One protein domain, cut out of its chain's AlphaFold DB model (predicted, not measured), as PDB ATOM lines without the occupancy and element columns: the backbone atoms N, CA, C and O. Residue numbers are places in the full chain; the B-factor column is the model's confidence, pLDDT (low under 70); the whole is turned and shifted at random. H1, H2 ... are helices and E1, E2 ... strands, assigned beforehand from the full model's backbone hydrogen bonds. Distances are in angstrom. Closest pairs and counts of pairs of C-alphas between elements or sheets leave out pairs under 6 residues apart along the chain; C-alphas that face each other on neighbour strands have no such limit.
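AT A GLANCE: This is residues 8 to 78, 128 to 176 and 281 to 326 of the 455 residues of the protein "MACPF domain-containing protein" of Panicum miliaceum (UniProt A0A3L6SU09). The domain has two ends: at one, the helix H1 lies between a four-stranded sheet and the small hairpin E1 and E2; at the other, H3 and H6 run side by side with H5 near them. E5 and E6, the longest strands, reach from the sheet toward this helical end, and the short helices H2 and H4 lie on the way to it. The printed part has 166 residues with six named helices and six named strands, in the chain order H1 E1 E2 E3 E4 H2 H3 E5 E6 H4 H5 H6; the larger sheet is E3 - E4 - E5 - E6, all antiparallel. The class is mixed, helices and strands. The whole is compact, with a radius of gyration of the C-alphas of 16.7 A, yet elongated in outline, spanning 54 by 32 by 27 A.

HOW THE PARTS SIT: In the larger sheet, E3, residues 70 to 72, and E6, residues 281 to 288, are the edge strands; E4, residues 129 to 133, and E5, residues 167 to 175, are inner strands. Within hydrogen-bond range are N 71 and O 132 at 2.9 A between E3 and E4, N 131 and O 172 at 2.8 A between E4 and E5, and N 168 and O 287 at 2.8 A between E5 and E6. E5 bends by 62 degrees at residue 170. H1, residues 8 to 17, is on this sheet at a height of 9.2 A over the sheet. It lies over E5, and only just not over E4, on which 2 of its C-alphas fall; it runs along the strands, at 3 degrees to E5 on the local plane. E1, residues 52 to 57, and E2, residues 61 to 67, form an antiparallel hairpin, with N 55 and O 63 at 2.9 A. The closest C-alphas of H1 and E2 are those of Gln 8 and Ile 61, 5.7 A apart. H4, residues 289 to 292, only grazes the larger sheet. H3, residues 154 to 164, and H6, residues 319 to 324, touch at a shallow tilt of 27 degrees, opposite ways; their closest C-alphas, of Ala 155 and His 320, are 4.8 A apart. H5, residues 299 to 312, only just touches H3, with 3 pairs of C-alphas within 8 A made by its residues 302 to 306 alone, about perpendicular at 81 degrees. H2, residues 142 to 145, touches no helix. In H1, H3, H5 and H6 every O i to N i+4 pair is within hydrogen-bond range; H2 and H4 are too short for one.

IN THESE COORDINATES: H1 begins at C-alpha 8, (266.662, 356.291, 114.057), and is 14.2 A long. E5 is 22.6 A long, E6 19.7 A and H5 19.9 A. H6 ends at C-alpha 324, (270.662, 319.777, 140.019).

THE WHOLE: The C-alphas farthest apart are those of Ala 60 and Phe 325, at 54.0 A. Residues 79 to 127 and 177 to 280 are not printed; the gaps between C-alphas are 8.7 A and 7.9 A. The link from H1 to E1 is long, with 34 residues. Mean pLDDT of the printed part is 84.0; 20 residues are under 70, among them residues 128 to 137.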
ATOM      1  N   GLN A   8     267.595 357.125 114.829       87.25
ATOM      2  CA  GLN A   8     266.662 356.291 114.057       87.25
ATOM      3  C   GLN A   8     266.836 354.793 114.372       87.25
ATOM      4  O   GLN A   8     265.896 354.147 114.832       87.25
ATOM      5  N   GLY A   9     268.048 354.247 114.204       88.06
ATOM      6  CA  GLY A   9     268.316 352.826 114.462       88.06
ATOM      7  C   GLY A   9     268.148 352.436 115.937       88.06
ATOM      8  O   GLY A   9     267.735 351.320 116.244       88.06
ATOM      9  N   ALA A  10     268.405 353.363 116.864       87.94
ATOM     10  CA  ALA A  10     268.153 353.180 118.289       87.94
ATOM     11  C   ALA A  10     266.645 353.093 118.603       87.94
ATOM     12  O   ALA A  10     266.235 352.252 119.406       87.94
ATOM     13  N   ALA A  11     265.813 353.914 117.950       87.69
ATOM     14  CA  ALA A  11     264.358 353.868 118.086       87.69
ATOM     15  C   ALA A  11     263.751 352.584 117.492       87.69
ATOM     16  O   ALA A  11     262.935 351.928 118.143       87.69
ATOM     17  N   GLU A  12     264.191 352.184 116.296       90.12
ATOM     18  CA  GLU A  12     263.797 350.922 115.656       90.12
ATOM     19  C   GLU A  12     264.175 349.713 116.522       90.12
ATOM     20  O   GLU A  12     263.333 348.860 116.810       90.12
ATOM     21  N   ALA A  13     265.415 349.668 117.019       90.50
ATOM     22  CA  ALA A  13     265.887 348.595 117.889       90.50
ATOM     23  C   ALA A  13     265.131 348.542 119.231       90.50
ATOM     24  O   ALA A  13     264.892 347.449 119.751       90.50
ATOM     25  N   ALA A  14     264.710 349.689 119.780       90.50
ATOM     26  CA  ALA A  14     263.851 349.735 120.961       90.50
ATOM     27  C   ALA A  14     262.456 349.149 120.667       90.50
ATOM     28  O   ALA A  14     262.003 348.248 121.371       90.50
ATOM     29  N   ILE A  15     261.791 349.569 119.588       90.12
ATOM     30  CA  ILE A  15     260.467 349.039 119.208       90.12
ATOM     31  C   ILE A  15     260.530 347.539 118.854       90.12
ATOM     32  O   ILE A  15     259.607 346.779 119.173       90.12
ATOM     33  N   ALA A  16     261.636 347.080 118.263       89.56
ATOM     34  CA  ALA A  16     261.912 345.667 118.010       89.56
ATOM     35  C   ALA A  16     262.160 344.852 119.295       89.56
ATOM     36  O   ALA A  16     261.895 343.652 119.314       89.56
ATOM     37  N   ALA A  17     262.649 345.478 120.369       92.12
ATOM     38  CA  ALA A  17     262.922 344.828 121.651       92.12
ATOM     39  C   ALA A  17     261.676 344.602 122.530       92.12
ATOM     40  O   ALA A  17     261.687 343.687 123.354       92.12
ATOM     41  N   ILE A  18     260.588 345.359 122.336       91.81
ATOM     42  CA  ILE A  18     259.316 345.129 123.043       91.81
ATOM     43  C   ILE A  18     258.788 343.711 122.767       91.81
ATOM     44  O   ILE A  18     258.792 343.224 121.637       91.81
ATOM     45  N   GLY A  19     258.318 343.025 123.802       91.50
ATOM     46  CA  GLY A  19     257.804 341.663 123.718       91.50
ATOM     47  C   GLY A  19     258.869 340.573 123.584       91.50
ATOM     48  O   GLY A  19     258.512 339.398 123.530       91.50
ATOM     49  N   ARG A  20     260.162 340.918 123.535       93.75
ATOM     50  CA  ARG A  20     261.258 339.938 123.529       93.75
ATOM     51  C   ARG A  20     261.620 339.507 124.947       93.75
ATOM     52  O   ARG A  20     261.398 340.238 125.916       93.75
ATOM     53  N   GLY A  21     262.198 338.316 125.052       94.94
ATOM     54  CA  GLY A  21     262.742 337.798 126.302       94.94
ATOM     55  C   GLY A  21     263.921 338.627 126.812       94.94
ATOM     56  O   GLY A  21     264.656 339.241 126.033       94.94
ATOM     57  N   TYR A  22     264.120 338.636 128.123       95.12
ATOM     58  CA  TYR A  22     265.188 339.364 128.793       95.12
ATOM     59  C   TYR A  22     265.623 338.652 130.067       95.12
ATOM     60  O   TYR A  22     264.810 338.058 130.777       95.12
ATOM     61  N   ASP A  23     266.905 338.753 130.392       92.38
ATOM     62  CA  ASP A  23     267.402 338.380 131.708       92.38
ATOM     63  C   ASP A  23     267.695 339.636 132.543       92.38
ATOM     64  O   ASP A  23     268.600 340.410 132.243       92.38
ATOM     65  N   VAL A  24     266.929 339.830 133.618       90.56
ATOM     66  CA  VAL A  24     267.052 340.996 134.510       90.56
ATOM     67  C   VAL A  24     268.270 340.937 135.441       90.56
ATOM     68  O   VAL A  24     268.513 341.885 136.193       90.56
ATOM     69  N   VAL A  25     269.061 339.856 135.401       86.75
ATOM     70  CA  VAL A  25     270.408 339.823 135.995       86.75
ATOM     71  C   VAL A  25     271.410 340.632 135.157       86.75
ATOM     72  O   VAL A  25     272.405 341.101 135.711       86.75
ATOM     73  N   SER A  26     271.108 340.898 133.880       87.12
ATOM     74  CA  SER A  26     271.891 341.757 132.981       87.12
ATOM     75  C   SER A  26     271.559 343.259 133.126       87.12
ATOM     76  O   SER A  26     270.470 343.643 133.556       87.12
ATOM     77  N   ASP A  27     272.513 344.133 132.783       86.31
ATOM     78  CA  ASP A  27     272.307 345.592 132.672       86.31
ATOM     79  C   ASP A  27     271.311 345.929 131.551       86.31
ATOM     80  O   ASP A  27     271.280 345.234 130.540       86.31
ATOM     81  N   VAL A  28     270.537 347.015 131.673       87.69
ATOM     82  CA  VAL A  28     269.519 347.381 130.672       87.69
ATOM     83  C   VAL A  28     270.131 347.938 129.389       87.69
ATOM     84  O   VAL A  28     270.302 349.140 129.211       87.69
ATOM     85  N   ARG A  29     270.457 347.037 128.461       90.62
ATOM     86  CA  ARG A  29     270.890 347.348 127.089       90.62
ATOM     87  C   ARG A  29     270.204 346.421 126.092       90.62
ATOM     88  O   ARG A  29     270.033 345.233 126.372       90.62
ATOM     89  N   LEU A  30     269.877 346.934 124.904       90.50
ATOM     90  CA  LEU A  30     269.176 346.176 123.847       90.50
ATOM     91  C   LEU A  30     269.934 344.911 123.405       90.50
ATOM     92  O   LEU A  30     269.316 343.922 123.022       90.50
ATOM     93  N   LYS A  31     271.270 344.907 123.519       90.19
ATOM     94  CA  LYS A  31     272.118 343.749 123.182       90.19
ATOM     95  C   LYS A  31     271.861 342.496 124.038       90.19
ATOM     96  O   LYS A  31     272.290 341.421 123.641       90.19
ATOM     97  N   TYR A  32     271.209 342.631 125.198       91.56
ATOM     98  CA  TYR A  32     270.879 341.509 126.089       91.56
ATOM     99  C   TYR A  32     269.450 340.962 125.881       91.56
ATOM    100  O   TYR A  32     269.062 339.995 126.537       91.56
ATOM    101  N   CYS A  33     268.664 341.542 124.963       92.50
ATOM    102  CA  CYS A  33     267.378 340.970 124.562       92.50
ATOM    103  C   CYS A  33     267.582 339.600 123.892       92.50
ATOM    104  O   CYS A  33     268.434 339.449 123.015       92.50
ATOM    105  N   LYS A  34     266.766 338.616 124.274       93.25
ATOM    106  CA  LYS A  34     266.813 337.224 123.803       93.25
ATOM    107  C   LYS A  34     266.238 337.064 122.386       93.25
ATOM    108  O   LYS A  34     265.500 337.928 121.905       93.25
ATOM    109  N   GLY A  35     266.605 335.983 121.696       85.12
ATOM    110  CA  GLY A  35     266.357 335.801 120.253       85.12
ATOM    111  C   GLY A  35     267.231 336.708 119.371       85.12
ATOM    112  O   GLY A  35     267.934 337.585 119.878       85.12
ATOM    113  N   ARG A  36     267.205 336.524 118.046       79.25
ATOM    114  CA  ARG A  36     267.886 337.414 117.076       79.25
ATOM    115  C   ARG A  36     266.886 338.397 116.464       79.25
ATOM    116  O   ARG A  36     265.713 338.085 116.380       79.25
ATOM    117  N   LEU A  37     267.319 339.574 116.000       69.56
ATOM    118  CA  LEU A  37     266.374 340.567 115.446       69.56
ATOM    119  C   LEU A  37     265.637 340.074 114.182       69.56
ATOM    120  O   LEU A  37     264.509 340.479 113.941       69.56
ATOM    121  N   ALA A  38     266.286 339.203 113.403       70.38
ATOM    122  CA  ALA A  38     265.747 338.588 112.188       70.38
ATOM    123  C   ALA A  38     264.967 337.279 112.440       70.38
ATOM    124  O   ALA A  38     264.544 336.629 111.490       70.38
ATOM    125  N   ASP A  39     264.825 336.856 113.698       78.12
ATOM    126  CA  ASP A  39     264.102 335.639 114.065       78.12
ATOM    127  C   ASP A  39     262.603 335.969 114.235       78.12
ATOM    128  O   ASP A  39     262.267 336.805 115.086       78.12
ATOM    129  N   PRO A  40     261.688 335.355 113.456       66.50
ATOM    130  CA  PRO A  40     260.254 335.620 113.567       66.50
ATOM    131  C   PRO A  40     259.691 335.275 114.954       66.50
ATOM    132  O   PRO A  40     258.681 335.862 115.351       66.50
ATOM    133  N   ASP A  41     260.349 334.385 115.707       73.69
ATOM    134  CA  ASP A  41     259.999 333.968 117.069       73.69
ATOM    135  C   ASP A  41     260.761 334.719 118.175       73.69
ATOM    136  O   ASP A  41     260.617 334.411 119.357       73.69
ATOM    137  N   ALA A  42     261.503 335.782 117.840       82.50
ATOM    138  CA  ALA A  42     262.197 336.599 118.837       82.50
ATOM    139  C   ALA A  42     261.256 337.248 119.870       82.50
ATOM    140  O   ALA A  42     261.653 337.453 121.022       82.50
ATOM    141  N   ARG A  43     260.027 337.608 119.459       89.00
ATOM    142  CA  ARG A  43     258.984 338.119 120.363       89.00
ATOM    143  C   ARG A  43     258.223 336.944 120.971       89.00
ATOM    144  O   ARG A  43     257.636 336.140 120.257       89.00
ATOM    145  N   LEU A  44     258.198 336.900 122.299       91.81
ATOM    146  CA  LEU A  44     257.574 335.839 123.092       91.81
ATOM    147  C   LEU A  44     256.069 336.048 123.263       91.81
ATOM    148  O   LEU A  44     255.348 335.106 123.581       91.81
ATOM    149  N   ILE A  45     255.605 337.282 123.060       89.19
ATOM    150  CA  ILE A  45     254.194 337.661 123.124       89.19
ATOM    151  C   ILE A  45     253.607 337.814 121.724       89.19
ATOM    152  O   ILE A  45     254.299 338.203 120.776       89.19
ATOM    153  N   ASP A  46     252.318 337.520 121.607       82.94
ATOM    154  CA  ASP A  46     251.560 337.775 120.392       82.94
ATOM    155  C   ASP A  46     251.196 339.267 120.287       82.94
ATOM    156  O   ASP A  46     250.502 339.815 121.141       82.94
ATOM    157  N   LEU A  47     251.690 339.911 119.227       76.81
ATOM    158  CA  LEU A  47     251.324 341.270 118.799       76.81
ATOM    159  C   LEU A  47     250.621 341.254 117.425       76.81
ATOM    160  O   LEU A  47     250.357 342.310 116.858       76.81
ATOM    161  N   SER A  48     250.360 340.072 116.852       60.38
ATOM    162  CA  SER A  48     249.938 339.900 115.449       60.38
ATOM    163  C   SER A  48     248.490 340.300 115.162       60.38
ATOM    164  O   SER A  48     248.092 340.358 114.002       60.38
ATOM    165  N   ARG A  49     247.700 340.583 116.204       54.72
ATOM    166  CA  ARG A  49     246.281 340.958 116.095       54.72
ATOM    167  C   ARG A  49     246.033 342.463 116.003       54.72
ATOM    168  O   ARG A  49     244.885 342.860 115.822       54.72
ATOM    169  N   ASP A  50     247.066 343.288 116.149       59.91
ATOM    170  CA  ASP A  50     246.930 344.741 116.078       59.91
ATOM    171  C   ASP A  50     247.171 345.259 114.660       59.91
ATOM    172  O   ASP A  50     248.159 344.914 114.010       59.91
ATOM    173  N   GLU A  51     246.321 346.185 114.220       76.75
ATOM    174  CA  GLU A  51     246.641 347.056 113.091       76.75
ATOM    175  C   GLU A  51     247.980 347.767 113.360       76.75
ATOM    176  O   GLU A  51     248.248 348.230 114.475       76.75
ATOM    177  N   VAL A  52     248.820 347.885 112.334       86.44
ATOM    178  CA  VAL A  52     250.079 348.634 112.428       86.44
ATOM    179  C   VAL A  52     249.862 350.125 112.164       86.44
ATOM    180  O   VAL A  52     248.894 350.530 111.521       86.44
ATOM    181  N   GLN A  53     250.769 350.957 112.667       88.06
ATOM    182  CA  GLN A  53     250.788 352.400 112.441       88.06
ATOM    183  C   GLN A  53     252.219 352.916 112.272       88.06
ATOM    184  O   GLN A  53     253.165 352.372 112.843       88.06
ATOM    185  N   ASP A  54     252.371 354.012 111.537       88.94
ATOM    186  CA  ASP A  54     253.617 354.768 111.525       88.94
ATOM    187  C   ASP A  54     253.677 355.669 112.764       88.94
ATOM    188  O   ASP A  54     252.745 356.427 113.040       88.94
ATOM    189  N   VAL A  55     254.782 355.614 113.505       85.88
ATOM    190  CA  VAL A  55     255.004 356.435 114.701       85.88
ATOM    191  C   VAL A  55     256.072 357.480 114.415       85.88
ATOM    192  O   VAL A  55     257.187 357.151 114.012       85.88
ATOM    193  N   VAL A  56     255.743 358.747 114.673       84.38
ATOM    194  CA  VAL A  56     256.692 359.864 114.622       84.38
ATOM    195  C   VAL A  56     257.126 360.217 116.042       84.38
ATOM    196  O   VAL A  56     256.307 360.588 116.886       84.38
ATOM    197  N   LEU A  57     258.422 360.097 116.301       81.00
ATOM    198  CA  LEU A  57     259.066 360.417 117.568       81.00
ATOM    199  C   LEU A  57     259.724 361.815 117.507       81.00
ATOM    200  O   LEU A  57     259.999 362.332 116.418       81.00
ATOM    201  N   PRO A  58     259.998 362.445 118.666       72.62
ATOM    202  CA  PRO A  58     260.894 363.598 118.772       72.62
ATOM    203  C   PRO A  58     262.174 363.452 117.932       72.62
ATOM    204  O   PRO A  58     262.733 362.363 117.830       72.62
ATOM    205  N   GLY A  59     262.631 364.553 117.328       72.44
ATOM    206  CA  GLY A  59     263.760 364.545 116.386       72.44
ATOM    207  C   GLY A  59     263.395 364.153 114.945       72.44
ATOM    208  O   GLY A  59     264.287 363.814 114.178       72.44
ATOM    209  N   ALA A  60     262.103 364.181 114.582       77.06
ATOM    210  CA  ALA A  60     261.579 363.794 113.260       77.06
ATOM    211  C   ALA A  60     261.872 362.332 112.847       77.06
ATOM    212  O   ALA A  60     261.779 361.971 111.674       77.06
ATOM    213  N   ILE A  61     262.173 361.479 113.827       83.69
ATOM    214  CA  ILE A  61     262.381 360.039 113.664       83.69
ATOM    215  C   ILE A  61     261.036 359.392 113.327       83.69
ATOM    216  O   ILE A  61     260.091 359.482 114.114       83.69
ATOM    217  N   LYS A  62     260.942 358.725 112.176       87.69
ATOM    218  CA  LYS A  62     259.734 358.009 111.747       87.69
ATOM    219  C   LYS A  62     260.009 356.511 111.762       87.69
ATOM    220  O   LYS A  62     260.833 356.037 110.988       87.69
ATOM    221  N   VAL A  63     259.297 355.764 112.603       88.00
ATOM    222  CA  VAL A  63     259.353 354.296 112.619       88.00
ATOM    223  C   VAL A  63     258.064 353.759 112.014       88.00
ATOM    224  O   VAL A  63     256.972 354.069 112.493       88.00
ATOM    225  N   ALA A  64     258.192 352.997 110.932       88.50
ATOM    226  CA  ALA A  64     257.057 352.450 110.200       88.50
ATOM    227  C   ALA A  64     256.538 351.142 110.815       88.50
ATOM    228  O   ALA A  64     257.267 350.445 111.524       88.50
ATOM    229  N   ALA A  65     255.288 350.795 110.497       85.81
ATOM    230  CA  ALA A  65     254.678 349.493 110.795       85.81
ATOM    231  C   ALA A  65     254.760 349.038 112.277       85.81
ATOM    232  O   ALA A  65     254.930 347.855 112.583       85.81
ATOM    233  N   VAL A  66     254.617 349.971 113.220       86.75
ATOM    234  CA  VAL A  66     254.610 349.692 114.664       86.75
ATOM    235  C   VAL A  66     253.239 349.132 115.080       86.75
ATOM    236  O   VAL A  66     252.230 349.772 114.783       86.75
ATOM    237  N   PRO A  67     253.145 347.990 115.792       86.75
ATOM    238  CA  PRO A  67     251.872 347.492 116.326       86.75
ATOM    239  C   PRO A  67     251.193 348.514 117.252       86.75
ATOM    240  O   PRO A  67     251.844 349.046 118.154       86.75
ATOM    241  N   LYS A  68     249.885 348.767 117.087       83.88
ATOM    242  CA  LYS A  68     249.143 349.774 117.881       83.88
ATOM    243  C   LYS A  68     249.122 349.532 119.398       83.88
ATOM    244  O   LYS A  68     248.925 350.485 120.155       83.88
ATOM    245  N   SER A  69     249.360 348.306 119.873       82.56
ATOM    246  CA  SER A  69     249.551 348.025 121.306       82.56
ATOM    247  C   SER A  69     250.808 348.670 121.896       82.56
ATOM    248  O   SER A  69     250.842 348.905 123.108       82.56
ATOM    249  N   ILE A  70     251.816 348.982 121.073       86.19
ATOM    250  CA  ILE A  70     253.016 349.719 121.469       86.19
ATOM    251  C   ILE A  70     252.704 351.218 121.421       86.19
ATOM    252  O   ILE A  70     252.597 351.827 120.356       86.19
ATOM    253  N   LYS A  71     252.584 351.829 122.600       84.69
ATOM    254  CA  LYS A  71     252.405 353.274 122.755       84.69
ATOM    255  C   LYS A  71     253.761 353.946 122.920       84.69
ATOM    256  O   LYS A  71     254.567 353.526 123.750       84.69
ATOM    257  N   CYS A  72     253.982 355.016 122.166       82.25
ATOM    258  CA  CYS A  72     255.177 355.847 122.260       82.25
ATOM    259  C   CYS A  72     254.802 357.227 122.800       82.25
ATOM    260  O   CYS A  72     253.945 357.905 122.237       82.25
ATOM    261  N   ASP A  73     255.457 357.634 123.881       76.50
ATOM    262  CA  ASP A  73     255.340 358.961 124.476       76.50
ATOM    263  C   ASP A  73     256.516 359.845 124.018       76.50
ATOM    264  O   ASP A  73     257.635 359.363 123.806       76.50
ATOM    265  N   LYS A  74     256.277 361.156 123.895       66.06
ATOM    266  CA  LYS A  74     257.310 362.153 123.577       66.06
ATOM    267  C   LYS A  74     258.361 362.280 124.680       66.06
ATOM    268  O   LYS A  74     259.437 362.808 124.412       66.06
ATOM    269  N   GLY A  75     258.084 361.777 125.882       63.38
ATOM    270  CA  GLY A  75     259.006 361.894 127.000       63.38
ATOM    271  C   GLY A  75     259.086 363.305 127.547       63.38
ATOM    272  O   GLY A  75     258.451 364.240 127.065       63.38
ATOM    273  N   GLU A  76     259.883 363.458 128.594       63.47
ATOM    274  CA  GLU A  76     259.909 364.687 129.377       63.47
ATOM    275  C   GLU A  76     261.296 364.801 130.072       63.47
ATOM    276  O   GLU A  76     261.988 363.790 130.220       63.47
ATOM    277  N   ARG A  77     261.738 366.003 130.498       63.12
ATOM    278  CA  ARG A  77     263.058 366.284 131.143       63.12
ATOM    279  C   ARG A  77     262.881 366.665 132.629       63.12
ATOM    280  O   ARG A  77     262.110 367.570 132.911       63.12
ATOM    281  N   THR A  78     263.497 365.970 133.596       59.59
ATOM    282  CA  THR A  78     263.549 366.346 135.038       59.59
ATOM    283  C   THR A  78     265.000 366.288 135.471       59.59
ATOM    284  O   THR A  78     265.826 365.575 134.900       59.59
ATOM    285  N   SER A 128     263.264 360.057 131.106       31.55
ATOM    286  CA  SER A 128     263.394 359.469 129.759       31.55
ATOM    287  C   SER A 128     262.235 359.782 128.785       31.55
ATOM    288  O   SER A 128     261.137 360.101 129.243       31.55
ATOM    289  N   MET A 129     262.397 359.485 127.486       34.78
ATOM    290  CA  MET A 129     261.278 359.109 126.592       34.78
ATOM    291  C   MET A 129     260.808 357.686 126.881       34.78
ATOM    292  O   MET A 129     261.632 356.882 127.300       34.78
ATOM    293  N   ALA A 130     259.532 357.351 126.671       41.41
ATOM    294  CA  ALA A 130     258.987 356.035 127.023       41.41
ATOM    295  C   ALA A 130     258.196 355.393 125.874       41.41
ATOM    296  O   ALA A 130     257.247 355.967 125.351       41.41
ATOM    297  N   VAL A 131     258.566 354.160 125.540       50.28
ATOM    298  CA  VAL A 131     257.803 353.232 124.703       50.28
ATOM    299  C   VAL A 131     257.266 352.148 125.631       50.28
ATOM    300  O   VAL A 131     258.043 351.565 126.383       50.28
ATOM    301  N   ALA A 132     255.965 351.873 125.626       68.06
ATOM    302  CA  ALA A 132     255.363 350.877 126.510       68.06
ATOM    303  C   ALA A 132     254.179 350.165 125.853       68.06
ATOM    304  O   ALA A 132     253.393 350.771 125.124       68.06
ATOM    305  N   LEU A 133     254.021 348.881 126.157       64.56
ATOM    306  CA  LEU A 133     252.829 348.135 125.794       64.56
ATOM    307  C   LEU A 133     251.630 348.635 126.614       64.56
ATOM    308  O   LEU A 133     251.717 348.833 127.828       64.56
ATOM    309  N   SER A 134     250.488 348.823 125.959       48.16
ATOM    310  CA  SER A 134     249.224 349.066 126.656       48.16
ATOM    311  C   SER A 134     248.778 347.839 127.472       48.16
ATOM    312  O   SER A 134     249.145 346.710 127.155       48.16
ATOM    313  N   LYS A 135     247.965 348.045 128.521       50.50
ATOM    314  CA  LYS A 135     247.435 346.982 129.406       50.50
ATOM    315  C   LYS A 135     246.344 346.106 128.747       50.50
ATOM    316  O   LYS A 135     245.361 345.752 129.396       50.50
ATOM    317  N   SER A 136     246.469 345.796 127.458       51.66
ATOM    318  CA  SER A 136     245.647 344.788 126.782       51.66
ATOM    319  C   SER A 136     246.019 343.371 127.260       51.66
ATOM    320  O   SER A 136     246.977 343.182 128.012       51.66
ATOM    321  N   ARG A 137     245.228 342.356 126.881       61.84
ATOM    322  CA  ARG A 137     245.479 340.955 127.261       61.84
ATOM    323  C   ARG A 137     246.725 340.431 126.539       61.84
ATOM    324  O   ARG A 137     246.627 339.953 125.416       61.84
ATOM    325  N   ILE A 138     247.880 340.531 127.192       78.69
ATOM    326  CA  ILE A 138     249.147 339.990 126.692       78.69
ATOM    327  C   ILE A 138     249.054 338.461 126.680       78.69
ATOM    328  O   ILE A 138     248.832 337.850 127.724       78.69
ATOM    329  N   LEU A 139     249.233 337.852 125.510       83.88
ATOM    330  CA  LEU A 139     249.269 336.400 125.335       83.88
ATOM    331  C   LEU A 139     250.693 335.971 124.977       83.88
ATOM    332  O   LEU A 139     251.344 336.624 124.162       83.88
ATOM    333  N   LEU A 140     251.179 334.887 125.584       86.81
ATOM    334  CA  LEU A 140     252.403 334.219 125.135       86.81
ATOM    335  C   LEU A 140     252.140 333.446 123.841       86.81
ATOM    336  O   LEU A 140     251.044 332.932 123.636       86.81
ATOM    337  N   ARG A 141     253.170 333.319 123.002       88.31
ATOM    338  CA  ARG A 141     253.157 332.404 121.857       88.31
ATOM    339  C   ARG A 141     253.256 330.948 122.308       88.31
ATOM    340  O   ARG A 141     253.974 330.632 123.259       88.31
ATOM    341  N   ASP A 142     252.629 330.057 121.548       88.00
ATOM    342  CA  ASP A 142     252.564 328.622 121.852       88.00
ATOM    343  C   ASP A 142     253.946 327.960 121.965       88.00
ATOM    344  O   ASP A 142     254.155 327.098 122.813       88.00
ATOM    345  N   HIS A 143     254.938 328.412 121.188       89.06
ATOM    346  CA  HIS A 143     256.302 327.876 121.278       89.06
ATOM    347  C   HIS A 143     256.950 328.106 122.662       89.06
ATOM    348  O   HIS A 143     257.899 327.407 123.023       89.06
ATOM    349  N   VAL A 144     256.484 329.104 123.427       91.69
ATOM    350  CA  VAL A 144     256.980 329.417 124.777       91.69
ATOM    351  C   VAL A 144     256.296 328.519 125.801       91.69
ATOM    352  O   VAL A 144     256.964 327.976 126.677       91.69
ATOM    353  N   THR A 145     254.978 328.332 125.682       90.81
ATOM    354  CA  THR A 145     254.197 327.489 126.602       90.81
ATOM    355  C   THR A 145     254.577 326.014 126.454       90.81
ATOM    356  O   THR A 145     254.783 325.337 127.457       90.81
ATOM    357  N   GLN A 146     254.788 325.544 125.220       91.25
ATOM    358  CA  GLN A 146     255.252 324.186 124.904       91.25
ATOM    359  C   GLN A 146     256.677 323.890 125.395       91.25
ATOM    360  O   GLN A 146     257.030 322.729 125.588       91.25
ATOM    361  N   ALA A 147     257.509 324.915 125.596       93.25
ATOM    362  CA  ALA A 147     258.883 324.740 126.062       93.25
ATOM    363  C   ALA A 147     259.013 324.626 127.593       93.25
ATOM    364  O   ALA A 147     260.116 324.381 128.085       93.25
ATOM    365  N   VAL A 148     257.926 324.816 128.353       94.56
ATOM    366  CA  VAL A 148     257.932 324.713 129.820       94.56
ATOM    367  C   VAL A 148     258.105 323.245 130.241       94.56
ATOM    368  O   VAL A 148     257.274 322.411 129.880       94.56
ATOM    369  N   PRO A 149     259.141 322.894 131.030       92.62
ATOM    370  CA  PRO A 149     259.313 321.528 131.520       92.62
ATOM    371  C   PRO A 149     258.193 321.145 132.493       92.62
ATOM    372  O   PRO A 149     257.935 321.865 133.457       92.62
ATOM    373  N   SER A 150     257.558 319.992 132.277       91.19
ATOM    374  CA  SER A 150     256.472 319.485 133.133       91.19
ATOM    375  C   SER A 150     256.947 318.968 134.498       91.19
ATOM    376  O   SER A 150     256.139 318.827 135.416       91.19
ATOM    377  N   THR A 151     258.249 318.711 134.649       90.44
ATOM    378  CA  THR A 151     258.914 318.207 135.862       90.44
ATOM    379  C   THR A 151     260.160 319.039 136.193       90.44
ATOM    380  O   THR A 151     260.575 319.905 135.419       90.44
ATOM    381  N   TRP A 152     260.790 318.781 137.344       88.50
ATOM    382  CA  TRP A 152     262.102 319.352 137.663       88.50
ATOM    383  C   TRP A 152     263.220 318.662 136.860       88.50
ATOM    384  O   TRP A 152     263.906 317.777 137.367       88.50
ATOM    385  N   ASP A 153     263.400 319.075 135.603       90.94
ATOM    386  CA  ASP A 153     264.595 318.798 134.795       90.94
ATOM    387  C   ASP A 153     265.535 320.021 134.853       90.94
ATOM    388  O   ASP A 153     265.270 321.024 134.178       90.94
ATOM    389  N   PRO A 154     266.644 319.970 135.623       88.44
ATOM    390  CA  PRO A 154     267.606 321.069 135.733       88.44
ATOM    391  C   PRO A 154     268.148 321.562 134.388       88.44
ATOM    392  O   PRO A 154     268.367 322.762 134.211       88.44
ATOM    393  N   ALA A 155     268.346 320.659 133.425       88.81
ATOM    394  CA  ALA A 155     268.909 320.991 132.128       88.81
ATOM    395  C   ALA A 155     267.864 321.649 131.217       88.81
ATOM    396  O   ALA A 155     268.182 322.626 130.541       88.81
ATOM    397  N   ALA A 156     266.615 321.173 131.208       94.56
ATOM    398  CA  ALA A 156     265.542 321.844 130.467       94.56
ATOM    399  C   ALA A 156     265.174 323.207 131.072       94.56
ATOM    400  O   ALA A 156     264.973 324.165 130.325       94.56
ATOM    401  N   LEU A 157     265.159 323.322 132.403       94.75
ATOM    402  CA  LEU A 157     264.928 324.584 133.113       94.75
ATOM    403  C   LEU A 157     266.028 325.615 132.806       94.75
ATOM    404  O   LEU A 157     265.716 326.762 132.484       94.75
ATOM    405  N   ALA A 158     267.300 325.203 132.827       93.44
ATOM    406  CA  ALA A 158     268.416 326.066 132.440       93.44
ATOM    407  C   ALA A 158     268.320 326.505 130.968       93.44
ATOM    408  O   ALA A 158     268.371 327.704 130.695       93.44
ATOM    409  N   ARG A 159     268.075 325.571 130.031       94.81
ATOM    410  CA  ARG A 159     267.872 325.888 128.601       94.81
ATOM    411  C   ARG A 159     266.704 326.848 128.367       94.81
ATOM    412  O   ARG A 159     266.795 327.708 127.495       94.81
ATOM    413  N   PHE A 160     265.614 326.733 129.131       95.81
ATOM    414  CA  PHE A 160     264.489 327.669 129.043       95.81
ATOM    415  C   PHE A 160     264.922 329.089 129.433       95.81
ATOM    416  O   PHE A 160     264.692 330.032 128.676       95.81
ATOM    417  N   ILE A 161     265.580 329.242 130.587       95.25
ATOM    418  CA  ILE A 161     266.052 330.540 131.101       95.25
ATOM    419  C   ILE A 161     267.118 331.142 130.172       95.25
ATOM    420  O   ILE A 161     267.120 332.347 129.909       95.25
ATOM    421  N   GLU A 162     267.992 330.314 129.608       93.75
ATOM    422  CA  GLU A 162     268.977 330.734 128.616       93.75
ATOM    423  C   GLU A 162     268.309 331.235 127.324       93.75
ATOM    424  O   GLU A 162     268.632 332.335 126.863       93.75
ATOM    425  N   LYS A 163     267.347 330.481 126.771       93.62
ATOM    426  CA  LYS A 163     266.670 330.794 125.501       93.62
ATOM    427  C   LYS A 163     265.711 331.981 125.609       93.62
ATOM    428  O   LYS A 163     265.772 332.885 124.779       93.62
ATOM    429  N   PHE A 164     264.832 331.983 126.609       94.62
ATOM    430  CA  PHE A 164     263.727 332.942 126.739       94.62
ATOM    431  C   PHE A 164     263.986 334.045 127.773       94.62
ATOM    432  O   PHE A 164     263.303 335.067 127.765       94.62
ATOM    433  N   GLY A 165     264.994 333.889 128.633       94.94
ATOM    434  CA  GLY A 165     265.227 334.799 129.751       94.94
ATOM    435  C   GLY A 165     264.294 334.529 130.932       94.94
ATOM    436  O   GLY A 165     263.627 333.500 131.022       94.94
ATOM    437  N   THR A 166     264.270 335.474 131.866       94.88
ATOM    438  CA  THR A 166     263.447 335.421 133.084       94.88
ATOM    439  C   THR A 166     262.197 336.297 132.981       94.88
ATOM    440  O   THR A 166     261.191 336.038 133.640       94.88
ATOM    441  N   HIS A 167     262.253 337.339 132.151       94.62
ATOM    442  CA  HIS A 167     261.205 338.338 131.980       94.62
ATOM    443  C   HIS A 167     261.016 338.687 130.501       94.62
ATOM    444  O   HIS A 167     261.846 338.367 129.657       94.62
ATOM    445  N   ILE A 168     259.930 339.387 130.197       94.56
ATOM    446  CA  ILE A 168     259.605 339.934 128.882       94.56
ATOM    447  C   ILE A 168     259.728 341.455 128.964       94.56
ATOM    448  O   ILE A 168     259.246 342.057 129.926       94.56
ATOM    449  N   VAL A 169     260.352 342.088 127.970       94.19
ATOM    450  CA  VAL A 169     260.384 343.554 127.877       94.19
ATOM    451  C   VAL A 169     258.983 344.063 127.527       94.19
ATOM    452  O   VAL A 169     258.474 343.764 126.451       94.19
ATOM    453  N   VAL A 170     258.354 344.850 128.397       91.94
ATOM    454  CA  VAL A 170     257.034 345.470 128.137       91.94
ATOM    455  C   VAL A 170     257.108 346.983 127.961       91.94
ATOM    456  O   VAL A 170     256.145 347.598 127.513       91.94
ATOM    457  N   GLY A 171     258.260 347.589 128.238       90.81
ATOM    458  CA  GLY A 171     258.537 348.978 127.903       90.81
ATOM    459  C   GLY A 171     260.028 349.279 127.900       90.81
ATOM    460  O   GLY A 171     260.826 348.588 128.528       90.81
ATOM    461  N   ILE A 172     260.415 350.307 127.157       91.25
ATOM    462  CA  ILE A 172     261.791 350.777 127.020       91.25
ATOM    463  C   ILE A 172     261.782 352.289 127.119       91.25
ATOM    464  O   ILE A 172     260.922 352.971 126.562       91.25
ATOM    465  N   LYS A 173     262.770 352.811 127.833       88.50
ATOM    466  CA  LYS A 173     262.962 354.229 128.044       88.50
ATOM    467  C   LYS A 173     264.261 354.677 127.383       88.50
ATOM    468  O   LYS A 173     265.333 354.218 127.773       88.50
ATOM    469  N   MET A 174     264.147 355.552 126.385       86.50
ATOM    470  CA  MET A 174     265.251 356.028 125.540       86.50
ATOM    471  C   MET A 174     265.628 357.474 125.869       86.50
ATOM    472  O   MET A 174     264.778 358.263 126.289       86.50
ATOM    473  N   GLY A 175     266.895 357.828 125.655       86.19
ATOM    474  CA  GLY A 175     267.393 359.200 125.759       86.19
ATOM    475  C   GLY A 175     268.769 359.262 126.409       86.19
ATOM    476  O   GLY A 175     269.661 358.492 126.058       86.19
ATOM    477  N   GLY A 176     268.929 360.187 127.359       85.50
ATOM    478  CA  GLY A 176     270.156 360.392 128.123       85.50
ATOM    479  C   GLY A 176     269.901 360.417 129.629       85.50
ATOM    480  O   GLY A 176     268.897 360.963 130.086       85.50
ATOM    481  N   VAL A 281     269.353 353.309 125.888       89.56
ATOM    482  CA  VAL A 281     268.396 352.776 126.869       89.56
ATOM    483  C   VAL A 281     268.784 353.168 128.289       89.56
ATOM    484  O   VAL A 281     269.729 352.647 128.884       89.56
ATOM    485  N   ILE A 282     267.969 354.025 128.881       86.00
ATOM    486  CA  ILE A 282     268.173 354.599 130.214       86.00
ATOM    487  C   ILE A 282     267.264 353.988 131.289       86.00
ATOM    488  O   ILE A 282     267.498 354.192 132.482       86.00
ATOM    489  N   SER A 283     266.260 353.206 130.878       86.69
ATOM    490  CA  SER A 283     265.454 352.303 131.713       86.69
ATOM    491  C   SER A 283     264.693 351.309 130.807       86.69
ATOM    492  O   SER A 283     264.527 351.542 129.611       86.69
ATOM    493  N   MET A 284     264.238 350.184 131.351       91.38
ATOM    494  CA  MET A 284     263.299 349.250 130.709       91.38
ATOM    495  C   MET A 284     262.209 348.902 131.721       91.38
ATOM    496  O   MET A 284     262.462 349.012 132.910       91.38
ATOM    497  N   SER A 285     261.028 348.460 131.302       90.25
ATOM    498  CA  SER A 285     260.049 347.825 132.186       90.25
ATOM    499  C   SER A 285     259.801 346.386 131.757       90.25
ATOM    500  O   SER A 285     259.773 346.063 130.564       90.25
ATOM    501  N   PHE A 286     259.641 345.513 132.748       92.38
ATOM    502  CA  PHE A 286     259.612 344.070 132.558       92.38
ATOM    503  C   PHE A 286     258.349 343.426 133.131       92.38
ATOM    504  O   PHE A 286     257.773 343.906 134.104       92.38
ATOM    505  N   LEU A 287     257.970 342.292 132.547       91.31
ATOM    506  CA  LEU A 287     256.918 341.404 133.034       91.31
ATOM    507  C   LEU A 287     257.517 340.004 133.268       91.31
ATOM    508  O   LEU A 287     258.140 339.479 132.344       91.31
ATOM    509  N   PRO A 288     257.370 339.373 134.449       92.19
ATOM    510  CA  PRO A 288     257.880 338.019 134.678       92.19
ATOM    511  C   PRO A 288     257.243 337.026 133.707       92.19
ATOM    512  O   PRO A 288     256.016 336.983 133.604       92.19
ATOM    513  N   ILE A 289     258.042 336.207 133.015       93.94
ATOM    514  CA  ILE A 289     257.516 335.294 131.980       93.94
ATOM    515  C   ILE A 289     256.496 334.298 132.555       93.94
ATOM    516  O   ILE A 289     255.500 333.969 131.916       93.94
ATOM    517  N   THR A 290     256.684 333.906 133.816       92.38
ATOM    518  CA  THR A 290     255.795 333.017 134.573       92.38
ATOM    519  C   THR A 290     254.413 333.602 134.846       92.38
ATOM    520  O   THR A 290     253.467 332.835 134.984       92.38
ATOM    521  N   SER A 291     254.251 334.931 134.850       90.44
ATOM    522  CA  SER A 291     252.942 335.577 135.055       90.44
ATOM    523  C   SER A 291     251.948 335.328 133.912       90.44
ATOM    524  O   SER A 291     250.741 335.448 134.114       90.44
ATOM    525  N   LEU A 292     252.451 334.941 132.733       90.38
ATOM    526  CA  LEU A 292     251.659 334.588 131.554       90.38
ATOM    527  C   LEU A 292     251.536 333.064 131.339       90.38
ATOM    528  O   LEU A 292     250.905 332.638 130.379       90.38
ATOM    529  N   LEU A 293     252.111 332.241 132.227       89.19
ATOM    530  CA  LEU A 293     252.097 330.768 132.156       89.19
ATOM    531  C   LEU A 293     251.055 330.130 133.099       89.19
ATOM    532  O   LEU A 293     251.176 328.967 133.492       89.19
ATOM    533  N   ASN A 294     250.022 330.884 133.480       82.75
ATOM    534  CA  ASN A 294     248.940 330.387 134.330       82.75
ATOM    535  C   ASN A 294     248.199 329.231 133.637       82.75
ATOM    536  O   ASN A 294     247.750 329.367 132.503       82.75
ATOM    537  N   GLY A 295     248.070 328.096 134.329       82.62
ATOM    538  CA  GLY A 295     247.459 326.876 133.789       82.62
ATOM    539  C   GLY A 295     248.396 325.975 132.971       82.62
ATOM    540  O   GLY A 295     247.999 324.861 132.642       82.62
ATOM    541  N   VAL A 296     249.637 326.390 132.683       90.12
ATOM    542  CA  VAL A 296     250.622 325.538 131.992       90.12
ATOM    543  C   VAL A 296     251.245 324.541 132.987       90.12
ATOM    544  O   VAL A 296     251.807 324.976 133.997       90.12
ATOM    545  N   PRO A 297     251.192 323.215 132.739       89.00
ATOM    546  CA  PRO A 297     251.829 322.222 133.603       89.00
ATOM    547  C   PRO A 297     253.326 322.497 133.803       89.00
ATOM    548  O   PRO A 297     254.031 322.871 132.873       89.00
ATOM    549  N   GLY A 298     253.818 322.320 135.030       87.81
ATOM    550  CA  GLY A 298     255.230 322.536 135.368       87.81
ATOM    551  C   GLY A 298     255.669 323.999 135.538       87.81
ATOM    552  O   GLY A 298     256.797 324.244 135.973       87.81
ATOM    553  N   CYS A 299     254.789 324.989 135.328       91.69
ATOM    554  CA  CYS A 299     255.120 326.408 135.526       91.69
ATOM    555  C   CYS A 299     255.640 326.731 136.945       91.69
ATOM    556  O   CYS A 299     256.465 327.630 137.112       91.69
ATOM    557  N   GLY A 300     255.237 325.954 137.961       91.56
ATOM    558  CA  GLY A 300     255.761 326.039 139.327       91.56
ATOM    559  C   GLY A 300     257.252 325.691 139.441       91.56
ATOM    560  O   GLY A 300     257.985 326.399 140.133       91.56
ATOM    561  N   PHE A 301     257.728 324.669 138.717       92.81
ATOM    562  CA  PHE A 301     259.151 324.310 138.665       92.81
ATOM    563  C   PHE A 301     259.965 325.410 137.984       92.81
ATOM    564  O   PHE A 301     260.974 325.854 138.529       92.81
ATOM    565  N   LEU A 302     259.476 325.927 136.852       94.81
ATOM    566  CA  LEU A 302     260.098 327.056 136.159       94.81
ATOM    567  C   LEU A 302     260.164 328.311 137.040       94.81
ATOM    568  O   LEU A 302     261.214 328.945 137.135       94.81
ATOM    569  N   ASN A 303     259.080 328.644 137.741       93.31
ATOM    570  CA  ASN A 303     259.062 329.769 138.670       93.31
ATOM    571  C   ASN A 303     260.059 329.575 139.822       93.31
ATOM    572  O   ASN A 303     260.766 330.514 140.187       93.31
ATOM    573  N   HIS A 304     260.177 328.367 140.379       91.00
ATOM    574  CA  HIS A 304     261.164 328.088 141.420       91.00
ATOM    575  C   HIS A 304     262.606 328.209 140.893       91.00
ATOM    576  O   HIS A 304     263.418 328.901 141.507       91.00
ATOM    577  N   ALA A 305     262.900 327.644 139.716       92.06
ATOM    578  CA  ALA A 305     264.208 327.736 139.065       92.06
ATOM    579  C   ALA A 305     264.609 329.184 138.731       92.06
ATOM    580  O   ALA A 305     265.736 329.585 139.018       92.06
ATOM    581  N   ILE A 306     263.684 330.000 138.208       93.56
ATOM    582  CA  ILE A 306     263.916 331.434 137.965       93.56
ATOM    583  C   ILE A 306     264.211 332.163 139.280       93.56
ATOM    584  O   ILE A 306     265.183 332.909 139.354       93.56
ATOM    585  N   ASN A 307     263.432 331.937 140.342       90.75
ATOM    586  CA  ASN A 307     263.669 332.591 141.635       90.75
ATOM    587  C   ASN A 307     265.035 332.225 142.240       90.75
ATOM    588  O   ASN A 307     265.707 333.084 142.816       90.75
ATOM    589  N   LEU A 308     265.465 330.971 142.087       87.12
ATOM    590  CA  LEU A 308     266.795 330.509 142.478       87.12
ATOM    591  C   LEU A 308     267.894 331.177 141.635       87.12
ATOM    592  O   LEU A 308     268.826 331.749 142.201       87.12
ATOM    593  N   TYR A 309     267.750 331.194 140.308       89.06
ATOM    594  CA  TYR A 309     268.686 331.857 139.396       89.06
ATOM    595  C   TYR A 309     268.841 333.351 139.705       89.06
ATOM    596  O   TYR A 309     269.957 333.829 139.890       89.06
ATOM    597  N   LEU A 310     267.737 334.088 139.859       86.62
ATOM    598  CA  LEU A 310     267.773 335.515 140.184       86.62
ATOM    599  C   LEU A 310     268.450 335.777 141.541       86.62
ATOM    600  O   LEU A 310     269.185 336.756 141.681       86.62
ATOM    601  N   ARG A 311     268.200 334.918 142.542       83.00
ATOM    602  CA  ARG A 311     268.712 335.069 143.915       83.00
ATOM    603  C   ARG A 311     270.208 334.784 144.036       83.00
ATOM    604  O   ARG A 311     270.883 335.499 144.772       83.00
ATOM    605  N   TYR A 312     270.688 333.733 143.376       79.44
ATOM    606  CA  TYR A 312     272.058 333.229 143.525       79.44
ATOM    607  C   TYR A 312     272.982 333.596 142.359       79.44
ATOM    608  O   TYR A 312     274.197 333.530 142.510       79.44
ATOM    609  N   LYS A 313     272.419 334.017 141.221       81.69
ATOM    610  CA  LYS A 313     273.131 334.509 140.030       81.69
ATOM    611  C   LYS A 313     274.335 333.640 139.611       81.69
ATOM    612  O   LYS A 313     275.408 334.201 139.382       81.69
ATOM    613  N   PRO A 314     274.193 332.298 139.521       82.69
ATOM    614  CA  PRO A 314     275.245 331.464 138.947       82.69
ATOM    615  C   PRO A 314     275.502 331.867 137.481       82.69
ATOM    616  O   PRO A 314     274.597 332.423 136.841       82.69
ATOM    617  N   PRO A 315     276.687 331.563 136.923       81.75
ATOM    618  CA  PRO A 315     276.910 331.600 135.479       81.75
ATOM    619  C   PRO A 315     275.805 330.826 134.745       81.75
ATOM    620  O   PRO A 315     275.331 329.796 135.233       81.75
ATOM    621  N   ILE A 316     275.352 331.326 133.592       84.69
ATOM    622  CA  ILE A 316     274.214 330.721 132.877       84.69
ATOM    623  C   ILE A 316     274.568 329.319 132.359       84.69
ATOM    624  O   ILE A 316     273.730 328.420 132.356       84.69
ATOM    625  N   GLU A 317     275.843 329.119 132.038       85.44
ATOM    626  CA  GLU A 317     276.471 327.871 131.622       85.44
ATOM    627  C   GLU A 317     276.387 326.801 132.730       85.44
ATOM    628  O   GLU A 317     276.120 325.626 132.467       85.44
ATOM    629  N   GLU A 318     276.549 327.217 133.990       82.06
ATOM    630  CA  GLU A 318     276.553 326.358 135.183       82.06
ATOM    631  C   GLU A 318     275.157 326.186 135.808       82.06
ATOM    632  O   GLU A 318     274.971 325.345 136.693       82.06
ATOM    633  N   LEU A 319     274.147 326.935 135.344       83.94
ATOM    634  CA  LEU A 319     272.802 326.949 135.930       83.94
ATOM    635  C   LEU A 319     272.174 325.548 136.017       83.94
ATOM    636  O   LEU A 319     271.497 325.241 136.997       83.94
ATOM    637  N   HIS A 320     272.424 324.679 135.036       83.62
ATOM    638  CA  HIS A 320     271.922 323.303 135.056       83.62
ATOM    639  C   HIS A 320     272.480 322.497 136.243       83.62
ATOM    640  O   HIS A 320     271.715 321.836 136.941       83.62
ATOM    641  N   GLN A 321     273.782 322.611 136.527       81.81
ATOM    642  CA  GLN A 321     274.429 321.955 137.670       81.81
ATOM    643  C   GLN A 321     273.932 322.570 138.976       81.81
ATOM    644  O   GLN A 321     273.548 321.861 139.902       81.81
ATOM    645  N   PHE A 322     273.859 323.902 139.033       82.44
ATOM    646  CA  PHE A 322     273.351 324.611 140.200       82.44
ATOM    647  C   PHE A 322     271.936 324.146 140.587       82.44
ATOM    648  O   PHE A 322     271.700 323.862 141.762       82.44
ATOM    649  N   LEU A 323     271.024 324.012 139.613       82.81
ATOM    650  CA  LEU A 323     269.654 323.511 139.806       82.81
ATOM    651  C   LEU A 323     269.599 322.012 140.159       82.81
ATOM    652  O   LEU A 323     268.686 321.589 140.871       82.81
ATOM    653  N   GLU A 324     270.569 321.210 139.711       79.62
ATOM    654  CA  GLU A 324     270.662 319.777 140.019       79.62
ATOM    655  C   GLU A 324     270.871 319.506 141.520       79.62
ATOM    656  O   GLU A 324     270.330 318.532 142.054       79.62
ATOM    657  N   PHE A 325     271.586 320.399 142.212       76.50
ATOM    658  CA  PHE A 325     271.866 320.309 143.651       76.50
ATOM    659  C   PHE A 325     270.832 321.011 144.556       76.50
ATOM    660  O   PHE A 325     271.000 320.995 145.774       76.50
ATOM    661  N   GLN A 326     269.761 321.612 144.013       73.19
ATOM    662  CA  GLN A 326     268.732 322.280 144.840       73.19
ATOM    663  C   GLN A 326     267.680 321.323 145.417       73.19
ATOM    664  O   GLN A 326     267.023 321.664 146.401       73.19
TER     665      GLN A 326